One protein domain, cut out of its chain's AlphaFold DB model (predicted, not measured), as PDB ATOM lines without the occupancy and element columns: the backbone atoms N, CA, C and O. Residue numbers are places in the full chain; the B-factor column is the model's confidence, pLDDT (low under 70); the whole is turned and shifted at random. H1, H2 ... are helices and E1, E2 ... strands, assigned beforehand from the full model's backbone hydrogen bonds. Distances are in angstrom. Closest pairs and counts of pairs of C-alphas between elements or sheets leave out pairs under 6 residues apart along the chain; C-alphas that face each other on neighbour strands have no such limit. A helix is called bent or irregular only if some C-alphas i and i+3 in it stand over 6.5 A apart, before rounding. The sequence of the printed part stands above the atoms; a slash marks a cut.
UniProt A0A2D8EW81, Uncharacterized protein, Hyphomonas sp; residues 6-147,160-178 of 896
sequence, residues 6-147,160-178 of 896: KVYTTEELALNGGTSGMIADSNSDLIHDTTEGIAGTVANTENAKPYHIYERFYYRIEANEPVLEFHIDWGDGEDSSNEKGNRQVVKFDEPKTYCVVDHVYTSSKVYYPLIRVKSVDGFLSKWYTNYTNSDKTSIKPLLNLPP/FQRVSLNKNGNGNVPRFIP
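AT A GLANCE: This is residues 6 to 147 and 160 to 178 of the 896 residues of an uncharacterized protein of Hyphomonas sp (UniProt A0A2D8EW81). Amid little regular structure, the bent hairpin E3 and E4 makes a strongly twisted antiparallel sheet with E1 and E5, and H1 packs over E3. Parallel pairs E2 with E8 and E6 with E7 add to it; 161 residues are printed, the named elements hold only 63 of them and by these the class is mostly strand, with H1 following the first of eight strands. It is compact, radius of gyration of the C-alphas 16.1 A, spans 46 by 45 by 28 A.

IN THESE COORDINATES: Find E1, residues 6 to 8, from C-alpha 6 at (23.704, 26.481, 45.161). Then come H1, 11 to 16; E2, 41 to 43; E3, 56 to 73; E4, 87 to 104; E5, 114 to 119, 16.9 A from first to last C-alpha; E6, 127 to 129; E7, 163 to 165; and E8, 175 to 177, ending at (13.010, 24.132, 36.497).

HOW THE PARTS SIT: In hairpin E3 and E4, find N 59 and O 101 2.7 A apart. H1, its O i to N i+4 pairs within hydrogen-bond range, is on this sheet; C-alphas 14 and 60 are its closest to E3, 5.6 A.

THE WHOLE: Across the cut, C-alphas 147 and 160 are 13.6 A apart. pLDDT is under 70 in 57 residues.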
ATOM      1  N   LYS A   6      24.402  25.256  44.753       88.62
ATOM      2  CA  LYS A   6      23.704  26.481  45.161       88.62
ATOM      3  C   LYS A   6      23.679  27.438  43.978       88.62
ATOM      4  O   LYS A   6      24.691  27.559  43.291       88.62
ATOM      5  N   VAL A   7      22.552  28.101  43.743       88.50
ATOM      6  CA  VAL A   7      22.366  29.002  42.595       88.50
ATOM      7  C   VAL A   7      22.292  30.441  43.081       88.50
ATOM      8  O   VAL A   7      21.699  30.706  44.121       88.50
ATOM      9  N   TYR A   8      22.891  31.359  42.336       87.06
ATOM     10  CA  TYR A   8      22.978  32.782  42.641       87.06
ATOM     11  C   TYR A   8      22.729  33.606  41.377       87.06
ATOM     12  O   TYR A   8      22.984  33.155  40.258       87.06
ATOM     13  N   THR A   9      22.277  34.843  41.564       83.06
ATOM     14  CA  THR A   9      22.026  35.801  40.475       83.06
ATOM     15  C   THR A   9      23.282  36.559  40.033       83.06
ATOM     16  O   THR A   9      23.312  37.107  38.935       83.06
ATOM     17  N   THR A  10      24.345  36.579  40.848       86.12
ATOM     18  CA  THR A  10      25.629  37.210  40.499       86.12
ATOM     19  C   THR A  10      26.821  36.336  40.882       86.12
ATOM     20  O   THR A  10      26.763  35.538  41.823       86.12
ATOM     21  N   GLU A  11      27.932  36.511  40.162       92.88
ATOM     22  CA  GLU A  11      29.181  35.789  40.418       92.88
ATOM     23  C   GLU A  11      29.750  36.102  41.805       92.88
ATOM     24  O   GLU A  11      30.183  35.203  42.523       92.88
ATOM     25  N   GLU A  12      29.712  37.376  42.208       92.31
ATOM     26  CA  GLU A  12      30.219  37.841  43.501       92.31
ATOM     27  C   GLU A  12      29.515  37.134  44.668       92.31
ATOM     28  O   GLU A  12      30.170  36.651  45.595       92.31
ATOM     29  N   LEU A  13      28.186  36.996  44.592       87.88
ATOM     30  CA  LEU A  13      27.403  36.267  45.589       87.88
ATOM     31  C   LEU A  13      27.771  34.776  45.608       87.88
ATOM     32  O   LEU A  13      27.968  34.205  46.681       87.88
ATOM     33  N   ALA A  14      27.950  34.155  44.439       90.94
ATOM     34  CA  ALA A  14      28.360  32.754  44.345       90.94
ATOM     35  C   ALA A  14      29.771  32.503  44.907       90.94
ATOM     36  O   ALA A  14      30.009  31.487  45.574       90.94
ATOM     37  N   LEU A  15      30.711  33.427  44.679       93.06
ATOM     38  CA  LEU A  15      32.080  33.367  45.198       93.06
ATOM     39  C   LEU A  15      32.116  33.513  46.721       93.06
ATOM     40  O   LEU A  15      32.788  32.716  47.387       93.06
ATOM     41  N   ASN A  16      31.351  34.462  47.265       92.00
ATOM     42  CA  ASN A  16      31.200  34.664  48.708       92.00
ATOM     43  C   ASN A  16      30.491  33.475  49.380       92.00
ATOM     44  O   ASN A  16      30.835  33.091  50.499       92.00
ATOM     45  N   GLY A  17      29.554  32.837  48.671       88.88
ATOM     46  CA  GLY A  17      28.753  31.730  49.181       88.88
ATOM     47  C   GLY A  17      27.753  32.171  50.256       88.88
ATOM     48  O   GLY A  17      27.404  33.339  50.383       88.88
ATOM     49  N   GLY A  18      27.272  31.211  51.049       85.56
ATOM     50  CA  GLY A  18      26.248  31.462  52.071       85.56
ATOM     51  C   GLY A  18      24.826  31.517  51.503       85.56
ATOM     52  O   GLY A  18      24.580  31.078  50.381       85.56
ATOM     53  N   THR A  19      23.877  31.992  52.312       80.62
ATOM     54  CA  THR A  19      22.444  32.053  51.964       80.62
ATOM     55  C   THR A  19      22.014  33.396  51.373       80.62
ATOM     56  O   THR A  19      20.961  33.471  50.750       80.62
ATOM     57  N   SER A  20      22.804  34.459  51.552       76.69
ATOM     58  CA  SER A  20      22.479  35.784  51.016       76.69
ATOM     59  C   SER A  20      22.569  35.776  49.488       76.69
ATOM     60  O   SER A  20      23.598  35.400  48.930       76.69
ATOM     61  N   GLY A  21      21.473  36.142  48.813       69.75
ATOM     62  CA  GLY A  21      21.393  36.168  47.349       69.75
ATOM     63  C   GLY A  21      21.379  34.792  46.664       69.75
ATOM     64  O   GLY A  21      21.475  34.720  45.439       69.75
ATOM     65  N   MET A  22      21.266  33.709  47.441       80.31
ATOM     66  CA  MET A  22      21.069  32.356  46.925       80.31
ATOM     67  C   MET A  22      19.607  32.184  46.493       80.31
ATOM     68  O   MET A  22      18.699  32.465  47.275       80.31
ATOM     69  N   ILE A  23      19.371  31.682  45.281       75.81
ATOM     70  CA  ILE A  23      18.048  31.221  44.849       75.81
ATOM     71  C   ILE A  23      17.734  29.970  45.674       75.81
ATOM     72  O   ILE A  23      18.414  28.946  45.555       75.81
ATOM     73  N   ALA A  24      16.777  30.097  46.591       67.81
ATOM     74  CA  ALA A  24      16.460  29.056  47.556       67.81
ATOM     75  C   ALA A  24      15.785  27.844  46.890       67.81
ATOM     76  O   ALA A  24      15.029  27.978  45.932       67.81
ATOM     77  N   ASP A  25      16.055  26.663  47.439       62.41
ATOM     78  CA  ASP A  25      15.317  25.431  47.157       62.41
ATOM     79  C   ASP A  25      13.904  25.561  47.761       62.41
ATOM     80  O   ASP A  25      13.777  25.906  48.941       62.41
ATOM     81  N   SER A  26      12.842  25.343  46.974       55.59
ATOM     82  CA  SER A  26      11.453  25.414  47.457       55.59
ATOM     83  C   SER A  26      11.145  24.242  48.381       55.59
ATOM     84  O   SER A  26      10.581  23.236  47.964       55.59
ATOM     85  N   ASN A  27      11.499  24.356  49.661       51.12
ATOM     86  CA  ASN A  27      11.065  23.393  50.671       51.12
ATOM     87  C   ASN A  27      11.023  23.989  52.087       51.12
ATOM     88  O   ASN A  27      11.803  23.610  52.963       51.12
ATOM     89  N   SER A  28      10.059  24.883  52.337       47.12
ATOM     90  CA  SER A  28       9.540  25.041  53.705       47.12
ATOM     91  C   SER A  28       8.017  25.003  53.841       47.12
ATOM     92  O   SER A  28       7.586  24.421  54.826       47.12
ATOM     93  N   ASP A  29       7.195  25.498  52.896       42.41
ATOM     94  CA  ASP A  29       5.774  25.749  53.250       42.41
ATOM     95  C   ASP A  29       4.657  25.363  52.252       42.41
ATOM     96  O   ASP A  29       3.490  25.505  52.603       42.41
ATOM     97  N   LEU A  30       4.929  24.824  51.051       43.59
ATOM     98  CA  LEU A  30       3.875  24.640  50.020       43.59
ATOM     99  C   LEU A  30       3.514  23.201  49.619       43.59
ATOM    100  O   LEU A  30       2.777  22.997  48.658       43.59
ATOM    101  N   ILE A  31       3.943  22.181  50.368       41.00
ATOM    102  CA  ILE A  31       3.474  20.803  50.135       41.00
ATOM    103  C   ILE A  31       2.433  20.434  51.192       41.00
ATOM    104  O   ILE A  31       2.726  19.806  52.207       41.00
ATOM    105  N   HIS A  32       1.184  20.796  50.902       40.97
ATOM    106  CA  HIS A  32      -0.006  20.204  51.512       40.97
ATOM    107  C   HIS A  32      -0.441  18.911  50.787       40.97
ATOM    108  O   HIS A  32      -1.629  18.605  50.744       40.97
ATOM    109  N   ASP A  33       0.501  18.120  50.251       38.66
ATOM    110  CA  ASP A  33       0.222  16.735  49.845       38.66
ATOM    111  C   ASP A  33       1.048  15.744  50.678       38.66
ATOM    112  O   ASP A  33       2.278  15.679  50.654       38.66
ATOM    113  N   THR A  34       0.328  15.024  51.522       43.97
ATOM    114  CA  THR A  34       0.770  14.379  52.758       43.97
ATOM    115  C   THR A  34       1.453  13.024  52.585       43.97
ATOM    116  O   THR A  34       1.297  12.167  53.452       43.97
ATOM    117  N   THR A  35       2.251  12.780  51.541       44.03
ATOM    118  CA  THR A  35       3.032  11.526  51.510       44.03
ATOM    119  C   THR A  35       4.302  11.606  50.664       44.03
ATOM    120  O   THR A  35       4.253  11.597  49.444       44.03
ATOM    121  N   GLU A  36       5.439  11.569  51.367       43.97
ATOM    122  CA  GLU A  36       6.818  11.398  50.878       43.97
ATOM    123  C   GLU A  36       7.524  12.660  50.345       43.97
ATOM    124  O   GLU A  36       7.528  12.969  49.159       43.97
ATOM    125  N   GLY A  37       8.209  13.354  51.267       44.53
ATOM    126  CA  GLY A  37       9.044  14.524  51.001       44.53
ATOM    127  C   GLY A  37      10.088  14.300  49.904       44.53
ATOM    128  O   GLY A  37      11.038  13.525  50.056       44.53
ATOM    129  N   ILE A  38       9.912  15.027  48.803       45.69
ATOM    130  CA  ILE A  38      10.877  15.168  47.717       45.69
ATOM    131  C   ILE A  38      11.726  16.403  48.037       45.69
ATOM    132  O   ILE A  38      11.213  17.513  48.120       45.69
ATOM    133  N   ALA A  39      13.025  16.212  48.238       52.00
ATOM    134  CA  ALA A  39      13.986  17.274  48.536       52.00
ATOM    135  C   ALA A  39      14.794  17.658  47.285       52.00
ATOM    136  O   ALA A  39      15.189  16.758  46.540       52.00
ATOM    137  N   GLY A  40      15.090  18.951  47.081       60.66
ATOM    138  CA  GLY A  40      16.012  19.418  46.041       60.66
ATOM    139  C   GLY A  40      15.356  19.893  44.744       60.66
ATOM    140  O   GLY A  40      15.592  19.283  43.702       60.66
ATOM    141  N   THR A  41      14.555  20.958  44.749       65.00
ATOM    142  CA  THR A  41      14.091  21.633  43.524       65.00
ATOM    143  C   THR A  41      14.479  23.107  43.559       65.00
ATOM    144  O   THR A  41      13.951  23.888  44.341       65.00
ATOM    145  N   VAL A  42      15.362  23.511  42.646       68.88
ATOM    146  CA  VAL A  42      15.548  24.929  42.338       68.88
ATOM    147  C   VAL A  42      14.612  25.243  41.183       68.88
ATOM    148  O   VAL A  42      14.889  24.982  40.009       68.88
ATOM    149  N   ALA A  43      13.445  25.725  41.567       67.12
ATOM    150  CA  ALA A  43      12.432  26.255  40.684       67.12
ATOM    151  C   ALA A  43      12.018  27.619  41.218       67.12
ATOM    152  O   ALA A  43      12.270  27.955  42.378       67.12
ATOM    153  N   ASN A  44      11.327  28.365  40.375       59.25
ATOM    154  CA  ASN A  44      10.549  29.503  40.819       59.25
ATOM    155  C   ASN A  44       9.591  29.054  41.943       59.25
ATOM    156  O   ASN A  44       8.814  28.115  41.776       59.25
ATOM    157  N   THR A  45       9.701  29.678  43.116       57.91
ATOM    158  CA  THR A  45       8.779  29.470  44.248       57.91
ATOM    159  C   THR A  45       7.658  30.506  44.165       57.91
ATOM    160  O   THR A  45       7.858  31.531  43.515       57.91
ATOM    161  N   GLU A  46       6.513  30.312  44.834       53.16
ATOM    162  CA  GLU A  46       5.415  31.304  44.809       53.16
ATOM    163  C   GLU A  46       5.875  32.734  45.159       53.16
ATOM    164  O   GLU A  46       5.316  33.690  44.636       53.16
ATOM    165  N   ASN A  47       6.938  32.881  45.964       43.12
ATOM    166  CA  ASN A  47       7.416  34.173  46.475       43.12
ATOM    167  C   ASN A  47       8.809  34.601  45.971       43.12
ATOM    168  O   ASN A  47       9.271  35.696  46.284       43.12
ATOM    169  N   ALA A  48       9.511  33.758  45.211       51.78
ATOM    170  CA  ALA A  48      10.839  34.056  44.674       51.78
ATOM    171  C   ALA A  48      10.984  33.376  43.315       51.78
ATOM    172  O   ALA A  48      11.308  32.187  43.239       51.78
ATOM    173  N   LYS A  49      10.723  34.140  42.251       58.03
ATOM    174  CA  LYS A  49      10.770  33.665  40.867       58.03
ATOM    175  C   LYS A  49      11.928  34.287  40.033       58.03
ATOM    176  O   LYS A  49      11.640  34.852  38.993       58.03
ATOM    177  N   PRO A  50      13.223  34.253  40.423       61.03
ATOM    178  CA  PRO A  50      14.298  34.811  39.595       61.03
ATOM    179  C   PRO A  50      14.983  33.770  38.697       61.03
ATOM    180  O   PRO A  50      16.143  33.966  38.380       61.03
ATOM    181  N   TYR A  51      14.364  32.629  38.369       72.56
ATOM    182  CA  TYR A  51      15.021  31.546  37.628       72.56
ATOM    183  C   TYR A  51      14.372  31.316  36.259       72.56
ATOM    184  O   TYR A  51      13.458  30.501  36.120       72.56
ATOM    185  N   HIS A  52      14.842  32.048  35.247       79.94
ATOM    186  CA  HIS A  52      14.270  32.041  33.900       79.94
ATOM    187  C   HIS A  52      15.216  31.473  32.838       79.94
ATOM    188  O   HIS A  52      16.439  31.482  32.965       79.94
ATOM    189  N   ILE A  53      14.649  30.991  31.737       80.38
ATOM    190  CA  ILE A  53      15.428  30.705  30.527       80.38
ATOM    191  C   ILE A  53      16.054  31.994  29.973       80.38
ATOM    192  O   ILE A  53      15.544  33.089  30.185       80.38
ATOM    193  N   TYR A  54      17.171  31.867  29.259       82.44
ATOM    194  CA  TYR A  54      17.971  32.969  28.700       82.44
ATOM    195  C   TYR A  54      18.582  33.946  29.718       82.44
ATOM    196  O   TYR A  54      19.355  34.822  29.325       82.44
ATOM    197  N   GLU A  55      18.343  33.754  31.014       82.25
ATOM    198  CA  GLU A  55      19.072  34.433  32.077       82.25
ATOM    199  C   GLU A  55      20.323  33.647  32.481       82.25
ATOM    200  O   GLU A  55      20.374  32.413  32.444       82.25
ATOM    201  N   ARG A  56      21.376  34.385  32.844       89.69
ATOM    202  CA  ARG A  56      22.637  33.813  33.310       89.69
ATOM    203  C   ARG A  56      22.605  33.672  34.822       89.69
ATOM    204  O   ARG A  56      22.519  34.672  35.530       89.69
ATOM    205  N   PHE A  57      22.796  32.448  35.292       90.19
ATOM    206  CA  PHE A  57      22.925  32.142  36.712       90.19
ATOM    207  C   PHE A  57      24.320  31.671  37.049       90.19
ATOM    208  O   PHE A  57      25.015  31.126  36.197       90.19
ATOM    209  N   TYR A  58      24.693  31.845  38.311       93.62
ATOM    210  CA  TYR A  58      25.979  31.431  38.846       93.62
ATOM    211  C   TYR A  58      25.771  30.313  39.863       93.62
ATOM    212  O   TYR A  58      25.004  30.446  40.813       93.62
ATOM    213  N   TYR A  59      26.464  29.199  39.671       93.94
ATOM    214  CA  TYR A  59      26.306  27.978  40.444       93.94
ATOM    215  C   TYR A  59      27.563  27.744  41.253       93.94
ATOM    216  O   TYR A  59      28.649  27.562  40.701       93.94
ATOM    217  N   ARG A  60      27.406  27.707  42.571       94.25
ATOM    218  CA  ARG A  60      28.448  27.267  43.488       94.25
ATOM    219  C   ARG A  60      28.279  25.775  43.728       94.25
ATOM    220  O   ARG A  60      27.255  25.350  44.267       94.25
ATOM    221  N   ILE A  61      29.282  24.995  43.348       94.38
ATOM    222  CA  ILE A  61      29.290  23.541  43.521       94.38
ATOM    223  C   ILE A  61      30.347  23.189  44.556       94.38
ATOM    224  O   ILE A  61      31.501  23.590  44.418       94.38
ATOM    225  N   GLU A  62      29.958  22.453  45.592       93.00
ATOM    226  CA  GLU A  62      30.813  22.132  46.738       93.00
ATOM    227  C   GLU A  62      31.154  20.635  46.780       93.00
ATOM    228  O   GLU A  62      30.311  19.771  46.538       93.00
ATOM    229  N   ALA A  63      32.409  20.327  47.099       92.50
ATOM    230  CA  ALA A  63      32.929  18.985  47.315       92.50
ATOM    231  C   ALA A  63      33.343  18.805  48.783       92.50
ATOM    232  O   ALA A  63      33.795  19.738  49.446       92.50
ATOM    233  N   ASN A  64      33.224  17.575  49.290       89.25
ATOM    234  CA  ASN A  64      33.582  17.254  50.678       89.25
ATOM    235  C   ASN A  64      35.099  17.262  50.925       89.25
ATOM    236  O   ASN A  64      35.533  17.329  52.073       89.25
ATOM    237  N   GLU A  65      35.890  17.157  49.861       92.25
ATOM    238  CA  GLU A  65      37.348  17.108  49.877       92.25
ATOM    239  C   GLU A  65      37.915  18.024  48.781       92.25
ATOM    240  O   GLU A  65      37.188  18.369  47.844       92.25
ATOM    241  N   PRO A  66      39.187  18.454  48.878       96.19
ATOM    242  CA  PRO A  66      39.836  19.190  47.801       96.19
ATOM    243  C   PRO A  66      39.908  18.355  46.516       96.19
ATOM    244  O   PRO A  66      40.318  17.195  46.536       96.19
ATOM    245  N   VAL A  67      39.534  18.955  45.388       97.19
ATOM    246  CA  VAL A  67      39.480  18.308  44.071       97.19
ATOM    247  C   VAL A  67      40.221  19.142  43.030       97.19
ATOM    248  O   VAL A  67      40.327  20.364  43.151       97.19
ATOM    249  N   LEU A  68      40.743  18.476  42.001       97.56
ATOM    250  CA  LEU A  68      41.441  19.108  40.877       97.56
ATOM    251  C   LEU A  68      40.489  19.511  39.751       97.56
ATOM    252  O   LEU A  68      40.786  20.433  38.995       97.56
ATOM    253  N   GLU A  69      39.361  18.810  39.607       98.12
ATOM    254  CA  GLU A  69      38.398  19.085  38.542       98.12
ATOM    255  C   GLU A  69      36.951  18.905  39.020       98.12
ATOM    256  O   GLU A  69      36.641  17.927  39.704       98.12
ATOM    257  N   PHE A  70      36.056  19.794  38.584       97.06
ATOM    258  CA  PHE A  70      34.602  19.598  38.619       97.06
ATOM    259  C   PHE A  70      34.106  19.324  37.200       97.06
ATOM    260  O   PHE A  70      34.476  20.029  36.264       97.06
ATOM    261  N   HIS A  71      33.285  18.291  37.035       95.38
ATOM    262  CA  HIS A  71      32.657  17.917  35.767       95.38
ATOM    263  C   HIS A  71      31.148  18.019  35.951       95.38
ATOM    264  O   HIS A  71      30.598  17.389  36.856       95.38
ATOM    265  N   ILE A  72      30.501  18.790  35.090       94.56
ATOM    266  CA  ILE A  72      29.085  19.133  35.185       94.56
ATOM    267  C   ILE A  72      28.454  18.809  33.839       94.56
ATOM    268  O   ILE A  72      28.989  19.201  32.806       94.56
ATOM    269  N   ASP A  73      27.352  18.075  33.845       92.69
ATOM    270  CA  ASP A  73      26.444  17.931  32.709       92.69
ATOM    271  C   ASP A  73      25.142  18.613  33.111       92.69
ATOM    272  O   ASP A  73      24.504  18.187  34.072       92.69
ATOM    273  N   TRP A  74      24.774  19.700  32.441       92.19
ATOM    274  CA  TRP A  74      23.621  20.511  32.839       92.19
ATOM    275  C   TRP A  74      22.277  19.837  32.543       92.19
ATOM    276  O   TRP A  74      21.239  20.289  33.032       92.19
ATOM    277  N   GLY A  75      22.288  18.738  31.780       85.81
ATOM    278  CA  GLY A  75      21.089  18.001  31.393       85.81
ATOM    279  C   GLY A  75      20.241  18.714  30.337       85.81
ATOM    280  O   GLY A  75      19.141  18.249  30.036       85.81
ATOM    281  N   ASP A  76      20.728  19.827  29.776       85.38
ATOM    282  CA  ASP A  76      20.043  20.630  28.759       85.38
ATOM    283  C   ASP A  76      20.597  20.471  27.335       85.38
ATOM    284  O   ASP A  76      20.103  21.117  26.412       85.38
ATOM    285  N   GLY A  77      21.553  19.555  27.146       83.12
ATOM    286  CA  GLY A  77      21.969  19.072  25.827       83.12
ATOM    287  C   GLY A  77      20.899  18.220  25.125       83.12
ATOM    288  O   GLY A  77      19.840  17.924  25.686       83.12
ATOM    289  N   GLU A  78      21.178  17.806  23.885       77.44
ATOM    290  CA  GLU A  78      20.281  16.925  23.110       77.44
ATOM    291  C   GLU A  78      20.158  15.543  23.781       77.44
ATOM    292  O   GLU A  78      19.071  14.971  23.850       77.44
ATOM    293  N   ASP A  79      21.273  15.034  24.318       76.75
ATOM    294  CA  ASP A  79      21.353  13.825  25.136       76.75
ATOM    295  C   ASP A  79      22.537  13.899  26.128       76.75
ATOM    296  O   ASP A  79      23.272  14.882  26.161       76.75
ATOM    297  N   SER A  80      22.735  12.866  26.957       71.31
ATOM    298  CA  SER A  80      23.831  12.807  27.945       71.31
ATOM    299  C   SER A  80      25.147  12.237  27.393       71.31
ATOM    300  O   SER A  80      26.021  11.845  28.172       71.31
ATOM    301  N   SER A  81      25.315  12.111  26.075       76.94
ATOM    302  CA  SER A  81      26.575  11.664  25.470       76.94
ATOM    303  C   SER A  81      27.675  12.716  25.635       76.94
ATOM    304  O   SER A  81      27.430  13.874  25.959       76.94
ATOM    305  N   ASN A  82      28.933  12.319  25.428       77.38
ATOM    306  CA  ASN A  82      30.055  13.260  25.517       77.38
ATOM    307  C   ASN A  82      30.024  14.335  24.417       77.38
ATOM    308  O   ASN A  82      30.656  15.370  24.587       77.38
ATOM    309  N   GLU A  83      29.358  14.055  23.297       80.62
ATOM    310  CA  GLU A  83      29.379  14.885  22.088       80.62
ATOM    311  C   GLU A  83      28.202  15.859  22.036       80.62
ATOM    312  O   GLU A  83      28.335  16.947  21.483       80.62
ATOM    313  N   LYS A  84      27.061  15.470  22.617       78.62
ATOM    314  CA  LYS A  84      25.804  16.226  22.554       78.62
ATOM    315  C   LYS A  84      25.292  16.709  23.914       78.62
ATOM    316  O   LYS A  84      24.326  17.470  23.965       78.62
ATOM    317  N   GLY A  85      25.933  16.277  25.000       84.06
ATOM    318  CA  GLY A  85      25.686  16.799  26.338       84.06
ATOM    319  C   GLY A  85      26.280  18.190  26.502       84.06
ATOM    320  O   GLY A  85      27.395  18.464  26.053       84.06
ATOM    321  N   ASN A  86      25.552  19.068  27.183       89.62
ATOM    322  CA  ASN A  86      26.049  20.388  27.532       89.62
ATOM    323  C   ASN A  86      26.889  20.288  28.807       89.62
ATOM    324  O   ASN A  86      26.373  20.314  29.929       89.62
ATOM    325  N   ARG A  87      28.193  20.064  28.620       92.38
ATOM    326  CA  ARG A  87      29.112  19.749  29.711       92.38
ATOM    327  C   ARG A  87      30.140  20.834  29.945       92.38
ATOM    328  O   ARG A  87      30.783  21.318  29.020       92.38
ATOM    329  N   GLN A  88      30.381  21.107  31.217       95.75
ATOM    330  CA  GLN A  88      31.372  22.062  31.680       95.75
ATOM    331  C   GLN A  88      32.390  21.349  32.571       95.75
ATOM    332  O   GLN A  88      32.032  20.614  33.493       95.75
ATOM    333  N   VAL A  89      33.678  21.544  32.278       96.38
ATOM    334  CA  VAL A  89      34.782  21.015  33.089       96.38
ATOM    335  C   VAL A  89      35.593  22.183  33.624       96.38
ATOM    336  O   VAL A  89      36.209  22.918  32.855       96.38
ATOM    337  N   VAL A  90      35.623  22.325  34.945       97.31
ATOM    338  CA  VAL A  90      36.433  23.329  35.641       97.31
ATOM    339  C   VAL A  90      37.671  22.641  36.180       97.31
ATOM    340  O   VAL A  90      37.545  21.673  36.925       97.31
ATOM    341  N   LYS A  91      38.855  23.125  35.803       98.00
ATOM    342  CA  LYS A  91      40.143  22.593  36.263       98.00
ATOM    343  C   LYS A  91      40.824  23.601  37.173       98.00
ATOM    344  O   LYS A  91      40.733  24.802  36.927       98.00
ATOM    345  N   PHE A  92      41.535  23.105  38.174       97.00
ATOM    346  CA  PHE A  92      42.331  23.932  39.067       97.00
ATOM    347  C   PHE A  92      43.782  23.478  39.095       97.00
ATOM    348  O   PHE A  92      44.064  22.282  39.142       97.00
ATOM    349  N   ASP A  93      44.685  24.455  39.122       96.81
ATOM    350  CA  ASP A  93      46.111  24.214  39.345       96.81
ATOM    351  C   ASP A  93      46.387  23.824  40.807       96.81
ATOM    352  O   ASP A  93      47.298  23.050  41.093       96.81
ATOM    353  N   GLU A  94      45.551  24.313  41.728       97.25
ATOM    354  CA  GLU A  94      45.575  23.977  43.150       97.25
ATOM    355  C   GLU A  94      44.246  23.333  43.570       97.25
ATOM    356  O   GLU A  94      43.187  23.837  43.186       97.25
ATOM    357  N   PRO A  95      44.254  22.254  44.373       97.62
ATOM    358  CA  PRO A  95      43.025  21.606  44.819       97.62
ATOM    359  C   PRO A  95      42.072  22.565  45.545       97.62
ATOM    360  O   PRO A  95      42.458  23.216  46.517       97.62
ATOM    361  N   LYS A  96      40.801  22.606  45.126       97.50
ATOM    362  CA  LYS A  96      39.751  23.429  45.756       97.50
ATOM    363  C   LYS A  96      38.591  22.573  46.238       97.50
ATOM    364  O   LYS A  96      38.320  21.518  45.679       97.50
ATOM    365  N   THR A  97      37.873  23.039  47.254       96.31
ATOM    366  CA  THR A  97      36.657  22.381  47.768       96.31
ATOM    367  C   THR A  97      35.377  22.883  47.102       96.31
ATOM    368  O   THR A  97      34.302  22.367  47.385       96.31
ATOM    369  N   TYR A  98      35.456  23.883  46.223       96.69
ATOM    370  CA  TYR A  98      34.306  24.384  45.478       96.69
ATOM    371  C   TYR A  98      34.710  24.967  44.121       96.69
ATOM    372  O   TYR A  98      35.868  25.344  43.913       96.69
ATOM    373  N   CYS A  99      33.739  25.085  43.219       97.00
ATOM    374  CA  CYS A  99      33.833  25.901  42.014       97.00
ATOM    375  C   CYS A  99      32.632  26.846  41.899       97.00
ATOM    376  O   CYS A  99      31.582  26.600  42.496       97.00
ATOM    377  N   VAL A 100      32.811  27.930  41.144       96.81
ATOM    378  CA  VAL A 100      31.725  28.795  40.672       96.81
ATOM    379  C   VAL A 100      31.744  28.750  39.153       96.81
ATOM    380  O   VAL A 100      32.809  28.880  38.549       96.81
ATOM    381  N   VAL A 101      30.583  28.521  38.555       96.75
ATOM    382  CA  VAL A 101      30.386  28.483  37.103       96.75
ATOM    383  C   VAL A 101      29.116  29.221  36.736       96.75
ATOM    384  O   VAL A 101      28.185  29.247  37.534       96.75
ATOM    385  N   ASP A 102      29.050  29.788  35.538       95.81
ATOM    386  CA  ASP A 102      27.809  30.314  34.990       95.81
ATOM    387  C   ASP A 102      27.157  29.349  33.994       95.81
ATOM    388  O   ASP A 102      27.841  28.580  33.316       95.81
ATOM    389  N   HIS A 103      25.826  29.396  33.917       94.75
ATOM    390  CA  HIS A 103      25.035  28.626  32.956       94.75
ATOM    391  C   HIS A 103      23.764  29.373  32.542       94.75
ATOM    392  O   HIS A 103      23.191  30.115  33.344       94.75
ATOM    393  N   VAL A 104      23.325  29.154  31.298       92.25
ATOM    394  CA  VAL A 104      22.104  29.728  30.709       92.25
ATOM    395  C   VAL A 104      21.248  28.592  30.158       92.25
ATOM    396  O   VAL A 104      21.675  27.886  29.245       92.25
ATOM    397  N   TYR A 105      20.030  28.445  30.676       87.94
ATOM    398  CA  TYR A 105      19.063  27.480  30.149       87.94
ATOM    399  C   TYR A 105      18.322  28.032  28.937       87.94
ATOM    400  O   TYR A 105      18.005  29.215  28.880       87.94
ATOM    401  N   THR A 106      18.005  27.167  27.975       82.94
ATOM    402  CA  THR A 106      17.376  27.558  26.700       82.94
ATOM    403  C   THR A 106      15.947  27.039  26.518       82.94
ATOM    404  O   THR A 106      15.315  27.344  25.510       82.94
ATOM    405  N   SER A 107      15.410  26.255  27.462       78.81
ATOM    406  CA  SER A 107      14.024  25.770  27.405       78.81
ATOM    407  C   SER A 107      13.400  25.597  28.790       78.81
ATOM    408  O   SER A 107      14.090  25.272  29.750       78.81
ATOM    409  N   SER A 108      12.088  25.794  28.891       76.31
ATOM    410  CA  SER A 108      11.300  25.691  30.123       76.31
ATOM    411  C   SER A 108      10.920  24.233  30.419       76.31
ATOM    412  O   SER A 108       9.775  23.804  30.282       76.31
ATOM    413  N   LYS A 109      11.913  23.407  30.771       77.44
ATOM    414  CA  LYS A 109      11.707  21.997  31.157       77.44
ATOM    415  C   LYS A 109      12.451  21.650  32.441       77.44
ATOM    416  O   LYS A 109      13.273  22.414  32.929       77.44
ATOM    417  N   VAL A 110      12.174  20.467  32.982       79.50
ATOM    418  CA  VAL A 110      12.895  19.960  34.154       79.50
ATOM    419  C   VAL A 110      14.257  19.421  33.726       79.50
ATOM    420  O   VAL A 110      14.341  18.508  32.902       79.50
ATOM    421  N   TYR A 111      15.314  19.952  34.326       84.38
ATOM    422  CA  TYR A 111      16.692  19.540  34.101       84.38
ATOM    423  C   TYR A 111      17.262  18.821  35.318       84.38
ATOM    424  O   TYR A 111      17.062  19.221  36.468       84.38
ATOM    425  N   TYR A 112      18.003  17.753  35.044       85.81
ATOM    426  CA  TYR A 112      18.619  16.892  36.046       85.81
ATOM    427  C   TYR A 112      20.133  16.940  35.860       85.81
ATOM    428  O   TYR A 112      20.675  16.110  35.124       85.81
ATOM    429  N   PRO A 113      20.828  17.911  36.474       88.50
ATOM    430  CA  PRO A 113      22.265  18.021  36.313       88.50
ATOM    431  C   PRO A 113      22.956  16.748  36.824       88.50
ATOM    432  O   PRO A 113      22.540  16.135  37.818       88.50
ATOM    433  N   LEU A 114      24.030  16.348  36.145       88.56
ATOM    434  CA  LEU A 114      24.958  15.325  36.610       88.56
ATOM    435  C   LEU A 114      26.241  16.017  37.060       88.56
ATOM    436  O   LEU A 114      26.789  16.842  36.335       88.56
ATOM    437  N   ILE A 115      26.760  15.654  38.231       90.62
ATOM    438  CA  ILE A 115      28.036  16.180  38.729       90.62
ATOM    439  C   ILE A 115      28.970  15.044  39.114       90.62
ATOM    440  O   ILE A 115      28.551  14.043  39.694       90.62
ATOM    441  N   ARG A 116      30.257  15.207  38.826       91.81
ATOM    442  CA  ARG A 116      31.333  14.405  39.415       91.81
ATOM    443  C   ARG A 116      32.575  15.261  39.618       91.81
ATOM    444  O   ARG A 116      32.718  16.322  39.015       91.81
ATOM    445  N   VAL A 117      33.498  14.770  40.428       95.25
ATOM    446  CA  VAL A 117      34.756  15.456  40.729       95.25
ATOM    447  C   VAL A 117      35.953  14.554  40.465       95.25
ATOM    448  O   VAL A 117      35.819  13.328  40.436       95.25
ATOM    449  N   LYS A 118      37.126  15.152  40.260       95.94
ATOM    450  CA  LYS A 118      38.408  14.446  40.189       95.94
ATOM    451  C   LYS A 118      39.235  14.759  41.430       95.94
ATOM    452  O   LYS A 118      39.573  15.920  41.647       95.94
ATOM    453  N   SER A 119      39.561  13.744  42.223       95.62
ATOM    454  CA  SER A 119      40.369  13.907  43.435       95.62
ATOM    455  C   SER A 119      41.792  14.380  43.117       95.62
ATOM    456  O   SER A 119      42.239  14.334  41.966       95.62
ATOM    457  N   VAL A 120      42.526  14.801  44.149       94.25
ATOM    458  CA  VAL A 120      43.951  15.177  44.048       94.25
ATOM    459  C   VAL A 120      44.847  14.052  43.529       94.25
ATOM    460  O   VAL A 120      45.836  14.319  42.854       94.25
ATOM    461  N   ASP A 121      44.448  12.801  43.755       92.44
ATOM    462  CA  ASP A 121      45.142  11.607  43.260       92.44
ATOM    463  C   ASP A 121      44.778  11.265  41.802       92.44
ATOM    464  O   ASP A 121      45.247  10.277  41.239       92.44
ATOM    465  N   GLY A 122      43.914  12.066  41.172       90.88
ATOM    466  CA  GLY A 122      43.515  11.916  39.775       90.88
ATOM    467  C   GLY A 122      42.347  10.958  39.528       90.88
ATOM    468  O   GLY A 122      42.004  10.722  38.365       90.88
ATOM    469  N   PHE A 123      41.702  10.434  40.575       89.69
ATOM    470  CA  PHE A 123      40.549   9.540  40.436       89.69
ATOM    471  C   PHE A 123      39.254  10.322  40.212       89.69
ATOM    472  O   PHE A 123      38.945  11.260  40.941       89.69
ATOM    473  N   LEU A 124      38.467   9.911  39.216       89.62
ATOM    474  CA  LEU A 124      37.131  10.459  38.977       89.62
ATOM    475  C   LEU A 124      36.094   9.763  39.863       89.62
ATOM    476  O   LEU A 124      36.039   8.532  39.913       89.62
ATOM    477  N   SER A 125      35.230  10.550  40.503       87.19
ATOM    478  CA  SER A 125      34.064  10.039  41.217       87.19
ATOM    479  C   SER A 125      33.003   9.496  40.252       87.19
ATOM    480  O   SER A 125      33.041   9.709  39.035       87.19
ATOM    481  N   LYS A 126      31.997   8.819  40.815       84.19
ATOM    482  CA  LYS A 126      30.748   8.518  40.101       84.19
ATOM    483  C   LYS A 126      30.009   9.812  39.753       84.19
ATOM    484  O   LYS A 126      30.251  10.843  40.381       84.19
ATOM    485  N   TRP A 127      29.109   9.730  38.775       83.31
ATOM    486  CA  TRP A 127      28.147  10.798  38.518       83.31
ATOM    487  C   TRP A 127      27.053  10.779  39.588       83.31
ATOM    488  O   TRP A 127      26.481   9.726  39.885       83.31
ATOM    489  N   TYR A 128      26.772  11.951  40.141       81.38
ATOM    490  CA  TYR A 128      25.711  12.224  41.100       81.38
ATOM    491  C   TYR A 128      24.611  13.031  40.417       81.38
ATOM    492  O   TYR A 128      24.905  13.948  39.655       81.38
ATOM    493  N   THR A 129      23.356  12.699  40.703       79.81
ATOM    494  CA  THR A 129      22.174  13.423  40.221       79.81
ATOM    495  C   THR A 129      21.056  13.368  41.261       79.81
ATOM    496  O   THR A 129      21.191  12.677  42.280       79.81
ATOM    497  N   ASN A 130      19.972  14.104  41.027       72.06
ATOM    498  CA  ASN A 130      18.808  14.115  41.905       72.06
ATOM    499  C   ASN A 130      18.079  12.753  41.895       72.06
ATOM    500  O   ASN A 130      18.006  12.080  40.868       72.06
ATOM    501  N   TYR A 131      17.539  12.337  43.041       60.34
ATOM    502  CA  TYR A 131      16.757  11.112  43.197       60.34
ATOM    503  C   TYR A 131      15.258  11.417  43.083       60.34
ATOM    504  O   TYR A 131      14.706  12.085  43.954       60.34
ATOM    505  N   THR A 132      14.569  10.887  42.069       55.16
ATOM    506  CA  THR A 132      13.097  10.928  42.000       55.16
ATOM    507  C   THR A 132      12.527   9.518  42.178       55.16
ATOM    508  O   THR A 132      12.797   8.605  41.401       55.16
ATOM    509  N   ASN A 133      11.768   9.305  43.259       47.59
ATOM    510  CA  ASN A 133      11.248   7.985  43.643       47.59
ATOM    511  C   ASN A 133       9.953   7.593  42.896       47.59
ATOM    512  O   ASN A 133       9.545   6.434  42.963       47.59
ATOM    513  N   SER A 134       9.300   8.541  42.215       50.78
ATOM    514  CA  SER A 134       7.929   8.392  41.708       50.78
ATOM    515  C   SER A 134       7.814   7.914  40.253       50.78
ATOM    516  O   SER A 134       6.857   7.211  39.951       50.78
ATOM    517  N   ASP A 135       8.803   8.142  39.380       45.69
ATOM    518  CA  ASP A 135       8.783   7.639  37.990       45.69
ATOM    519  C   ASP A 135       9.584   6.338  37.828       45.69
ATOM    520  O   ASP A 135      10.534   6.202  37.048       45.69
ATOM    521  N   LYS A 136       9.173   5.311  38.576       46.94
ATOM    522  CA  LYS A 136       9.669   3.939  38.404       46.94
ATOM    523  C   LYS A 136       9.113   3.288  37.136       46.94
ATOM    524  O   LYS A 136       8.460   2.261  37.233       46.94
ATOM    525  N   THR A 137       9.414   3.816  35.946       42.59
ATOM    526  CA  THR A 137       9.433   3.003  34.706       42.59
ATOM    527  C   THR A 137      10.376   3.503  33.596       42.59
ATOM    528  O   THR A 137      10.606   2.739  32.650       42.59
ATOM    529  N   SER A 138      10.958   4.712  33.661       44.19
ATOM    530  CA  SER A 138      11.540   5.327  32.450       44.19
ATOM    531  C   SER A 138      12.807   6.191  32.592       44.19
ATOM    532  O   SER A 138      13.112   6.927  31.657       44.19
ATOM    533  N   ILE A 139      13.697   5.971  33.575       46.69
ATOM    534  CA  ILE A 139      15.145   6.214  33.324       46.69
ATOM    535  C   ILE A 139      15.686   5.062  32.450       46.69
ATOM    536  O   ILE A 139      16.579   4.304  32.820       46.69
ATOM    537  N   LYS A 140      15.064   4.865  31.284       47.12
ATOM    538  CA  LYS A 140      15.451   3.886  30.265       47.12
ATOM    539  C   LYS A 140      16.560   4.358  29.305       47.12
ATOM    540  O   LYS A 140      17.163   3.466  28.713       47.12
ATOM    541  N   PRO A 141      16.930   5.653  29.156       43.34
ATOM    542  CA  PRO A 141      18.023   5.995  28.237       43.34
ATOM    543  C   PRO A 141      19.411   5.596  28.757       43.34
ATOM    544  O   PRO A 141      20.254   5.172  27.977       43.34
ATOM    545  N   LEU A 142      19.654   5.676  30.072       45.91
ATOM    546  CA  LEU A 142      20.982   5.403  30.647       45.91
ATOM    547  C   LEU A 142      21.239   3.917  30.951       45.91
ATOM    548  O   LEU A 142      22.388   3.527  31.152       45.91
ATOM    549  N   LEU A 143      20.192   3.081  30.971       42.25
ATOM    550  CA  LEU A 143      20.284   1.666  31.353       42.25
ATOM    551  C   LEU A 143      20.237   0.667  30.186       42.25
ATOM    552  O   LEU A 143      20.287  -0.533  30.434       42.25
ATOM    553  N   ASN A 144      20.225   1.122  28.928       42.66
ATOM    554  CA  ASN A 144      20.487   0.255  27.769       42.66
ATOM    555  C   ASN A 144      21.993  -0.005  27.561       42.66
ATOM    556  O   ASN A 144      22.449  -0.247  26.445       42.66
ATOM    557  N   LEU A 145      22.783   0.016  28.637       46.47
ATOM    558  CA  LEU A 145      24.066  -0.673  28.620       46.47
ATOM    559  C   LEU A 145      23.768  -2.180  28.649       46.47
ATOM    560  O   LEU A 145      22.958  -2.615  29.473       46.47
ATOM    561  N   PRO A 146      24.367  -2.982  27.750       38.78
ATOM    562  CA  PRO A 146      24.083  -4.405  27.662       38.78
ATOM    563  C   PRO A 146      24.201  -5.083  29.043       38.78
ATOM    564  O   PRO A 146      25.067  -4.687  29.826       38.78
ATOM    565  N   PRO A 147      23.389  -6.118  29.350       44.88
ATOM    566  CA  PRO A 147      23.239  -6.715  30.692       44.88
ATOM    567  C   PRO A 147      24.507  -7.290  31.359       44.88
ATOM    568  O   PRO A 147      24.418  -7.907  32.417       44.88
ATOM    569  N   PHE A 160      33.231   3.591  32.564       52.31
ATOM    570  CA  PHE A 160      31.808   3.751  32.249       52.31
ATOM    571  C   PHE A 160      31.076   4.540  33.343       52.31
ATOM    572  O   PHE A 160      31.418   4.479  34.523       52.31
ATOM    573  N   GLN A 161      30.051   5.294  32.942       50.94
ATOM    574  CA  GLN A 161      29.249   6.119  33.841       50.94
ATOM    575  C   GLN A 161      28.334   5.236  34.704       50.94
ATOM    576  O   GLN A 161      27.229   4.887  34.302       50.94
ATOM    577  N   ARG A 162      28.768   4.865  35.913       55.38
ATOM    578  CA  ARG A 162      27.832   4.410  36.950       55.38
ATOM    579  C   ARG A 162      27.244   5.636  37.639       55.38
ATOM    580  O   ARG A 162      27.958   6.341  38.351       55.38
ATOM    581  N   VAL A 163      25.952   5.874  37.429       55.34
ATOM    582  CA  VAL A 163      25.191   6.895  38.155       55.34
ATOM    583  C   VAL A 163      24.920   6.366  39.561       55.34
ATOM    584  O   VAL A 163      24.316   5.305  39.727       55.34
ATOM    585  N   SER A 164      25.411   7.062  40.585       57.25
ATOM    586  CA  SER A 164      25.024   6.782  41.967       57.25
ATOM    587  C   SER A 164      23.837   7.650  42.339       57.25
ATOM    588  O   SER A 164      23.942   8.874  42.378       57.25
ATOM    589  N   LEU A 165      22.723   6.991  42.637       55.34
ATOM    590  CA  LEU A 165      21.552   7.625  43.217       55.34
ATOM    591  C   LEU A 165      21.839   7.989  44.673       55.34
ATOM    592  O   LEU A 165      22.391   7.183  45.426       55.34
ATOM    593  N   ASN A 166      21.471   9.205  45.064       54.66
ATOM    594  CA  ASN A 166      21.555   9.610  46.458       54.66
ATOM    595  C   ASN A 166      20.476   8.879  47.283       54.66
ATOM    596  O   ASN A 166      19.427   8.513  46.756       54.66
ATOM    597  N   LYS A 167      20.748   8.605  48.563       52.06
ATOM    598  CA  LYS A 167      19.850   7.830  49.441       52.06
ATOM    599  C   LYS A 167      18.509   8.562  49.638       52.06
ATOM    600  O   LYS A 167      18.500   9.786  49.716       52.06
ATOM    601  N   ASN A 168      17.408   7.807  49.778       51.19
ATOM    602  CA  ASN A 168      16.066   8.328  50.089       51.19
ATOM    603  C   ASN A 168      16.104   9.430  51.163       51.19
ATOM    604  O   ASN A 168      16.573   9.179  52.276       51.19
ATOM    605  N   GLY A 169      15.547  10.597  50.834       53.53
ATOM    606  CA  GLY A 169      15.095  11.585  51.812       53.53
ATOM    607  C   GLY A 169      15.702  12.982  51.719       53.53
ATOM    608  O   GLY A 169      15.095  13.869  52.287       53.53
ATOM    609  N   ASN A 170      16.833  13.206  51.025       56.09
ATOM    610  CA  ASN A 170      17.409  14.547  50.806       56.09
ATOM    611  C   ASN A 170      18.258  14.591  49.516       56.09
ATOM    612  O   ASN A 170      19.431  14.206  49.522       56.09
ATOM    613  N   GLY A 171      17.677  15.014  48.388       61.91
ATOM    614  CA  GLY A 171      18.395  15.170  47.122       61.91
ATOM    615  C   GLY A 171      19.440  16.282  47.214       61.91
ATOM    616  O   GLY A 171      19.133  17.440  46.984       61.91
ATOM    617  N   ASN A 172      20.694  15.944  47.538       71.25
ATOM    618  CA  ASN A 172      21.767  16.950  47.629       71.25
ATOM    619  C   ASN A 172      22.053  17.674  46.296       71.25
ATOM    620  O   ASN A 172      22.688  18.724  46.305       71.25
ATOM    621  N   VAL A 173      21.638  17.105  45.162       78.94
ATOM    622  CA  VAL A 173      21.707  17.741  43.843       78.94
ATOM    623  C   VAL A 173      20.288  18.167  43.472       78.94
ATOM    624  O   VAL A 173      19.444  17.279  43.337       78.94
ATOM    625  N   PRO A 174      20.002  19.471  43.321       78.88
ATOM    626  CA  PRO A 174      18.675  19.920  42.938       78.88
ATOM    627  C   PRO A 174      18.365  19.561  41.482       78.88
ATOM    628  O   PRO A 174      19.262  19.446  40.646       78.88
ATOM    629  N   ARG A 175      17.077  19.402  41.168       80.38
ATOM    630  CA  ARG A 175      16.595  19.538  39.786       80.38
ATOM    631  C   ARG A 175      16.322  21.012  39.511       80.38
ATOM    632  O   ARG A 175      15.907  21.732  40.419       80.38
ATOM    633  N   PHE A 176      16.529  21.427  38.273       83.62
ATOM    634  CA  PHE A 176      16.339  22.802  37.837       83.62
ATOM    635  C   PHE A 176      15.091  22.907  36.976       83.62
ATOM    636  O   PHE A 176      14.916  22.114  36.054       83.62
ATOM    637  N   ILE A 177      14.226  23.870  37.275       79.94
ATOM    638  CA  ILE A 177      13.010  24.132  36.497       79.94
ATOM    639  C   ILE A 177      12.987  25.633  36.173       79.94
ATOM    640  O   ILE A 177      12.307  26.385  36.872       79.94
ATOM    641  N   PRO A 178      13.799  26.099  35.203       79.69
ATOM    642  CA  PRO A 178      13.736  27.483  34.760       79.69
ATOM    643  C   PRO A 178      12.397  27.721  34.064       79.69
ATOM    644  O   PRO A 178      11.961  26.906  33.249       79.69
TER     645      PRO A 178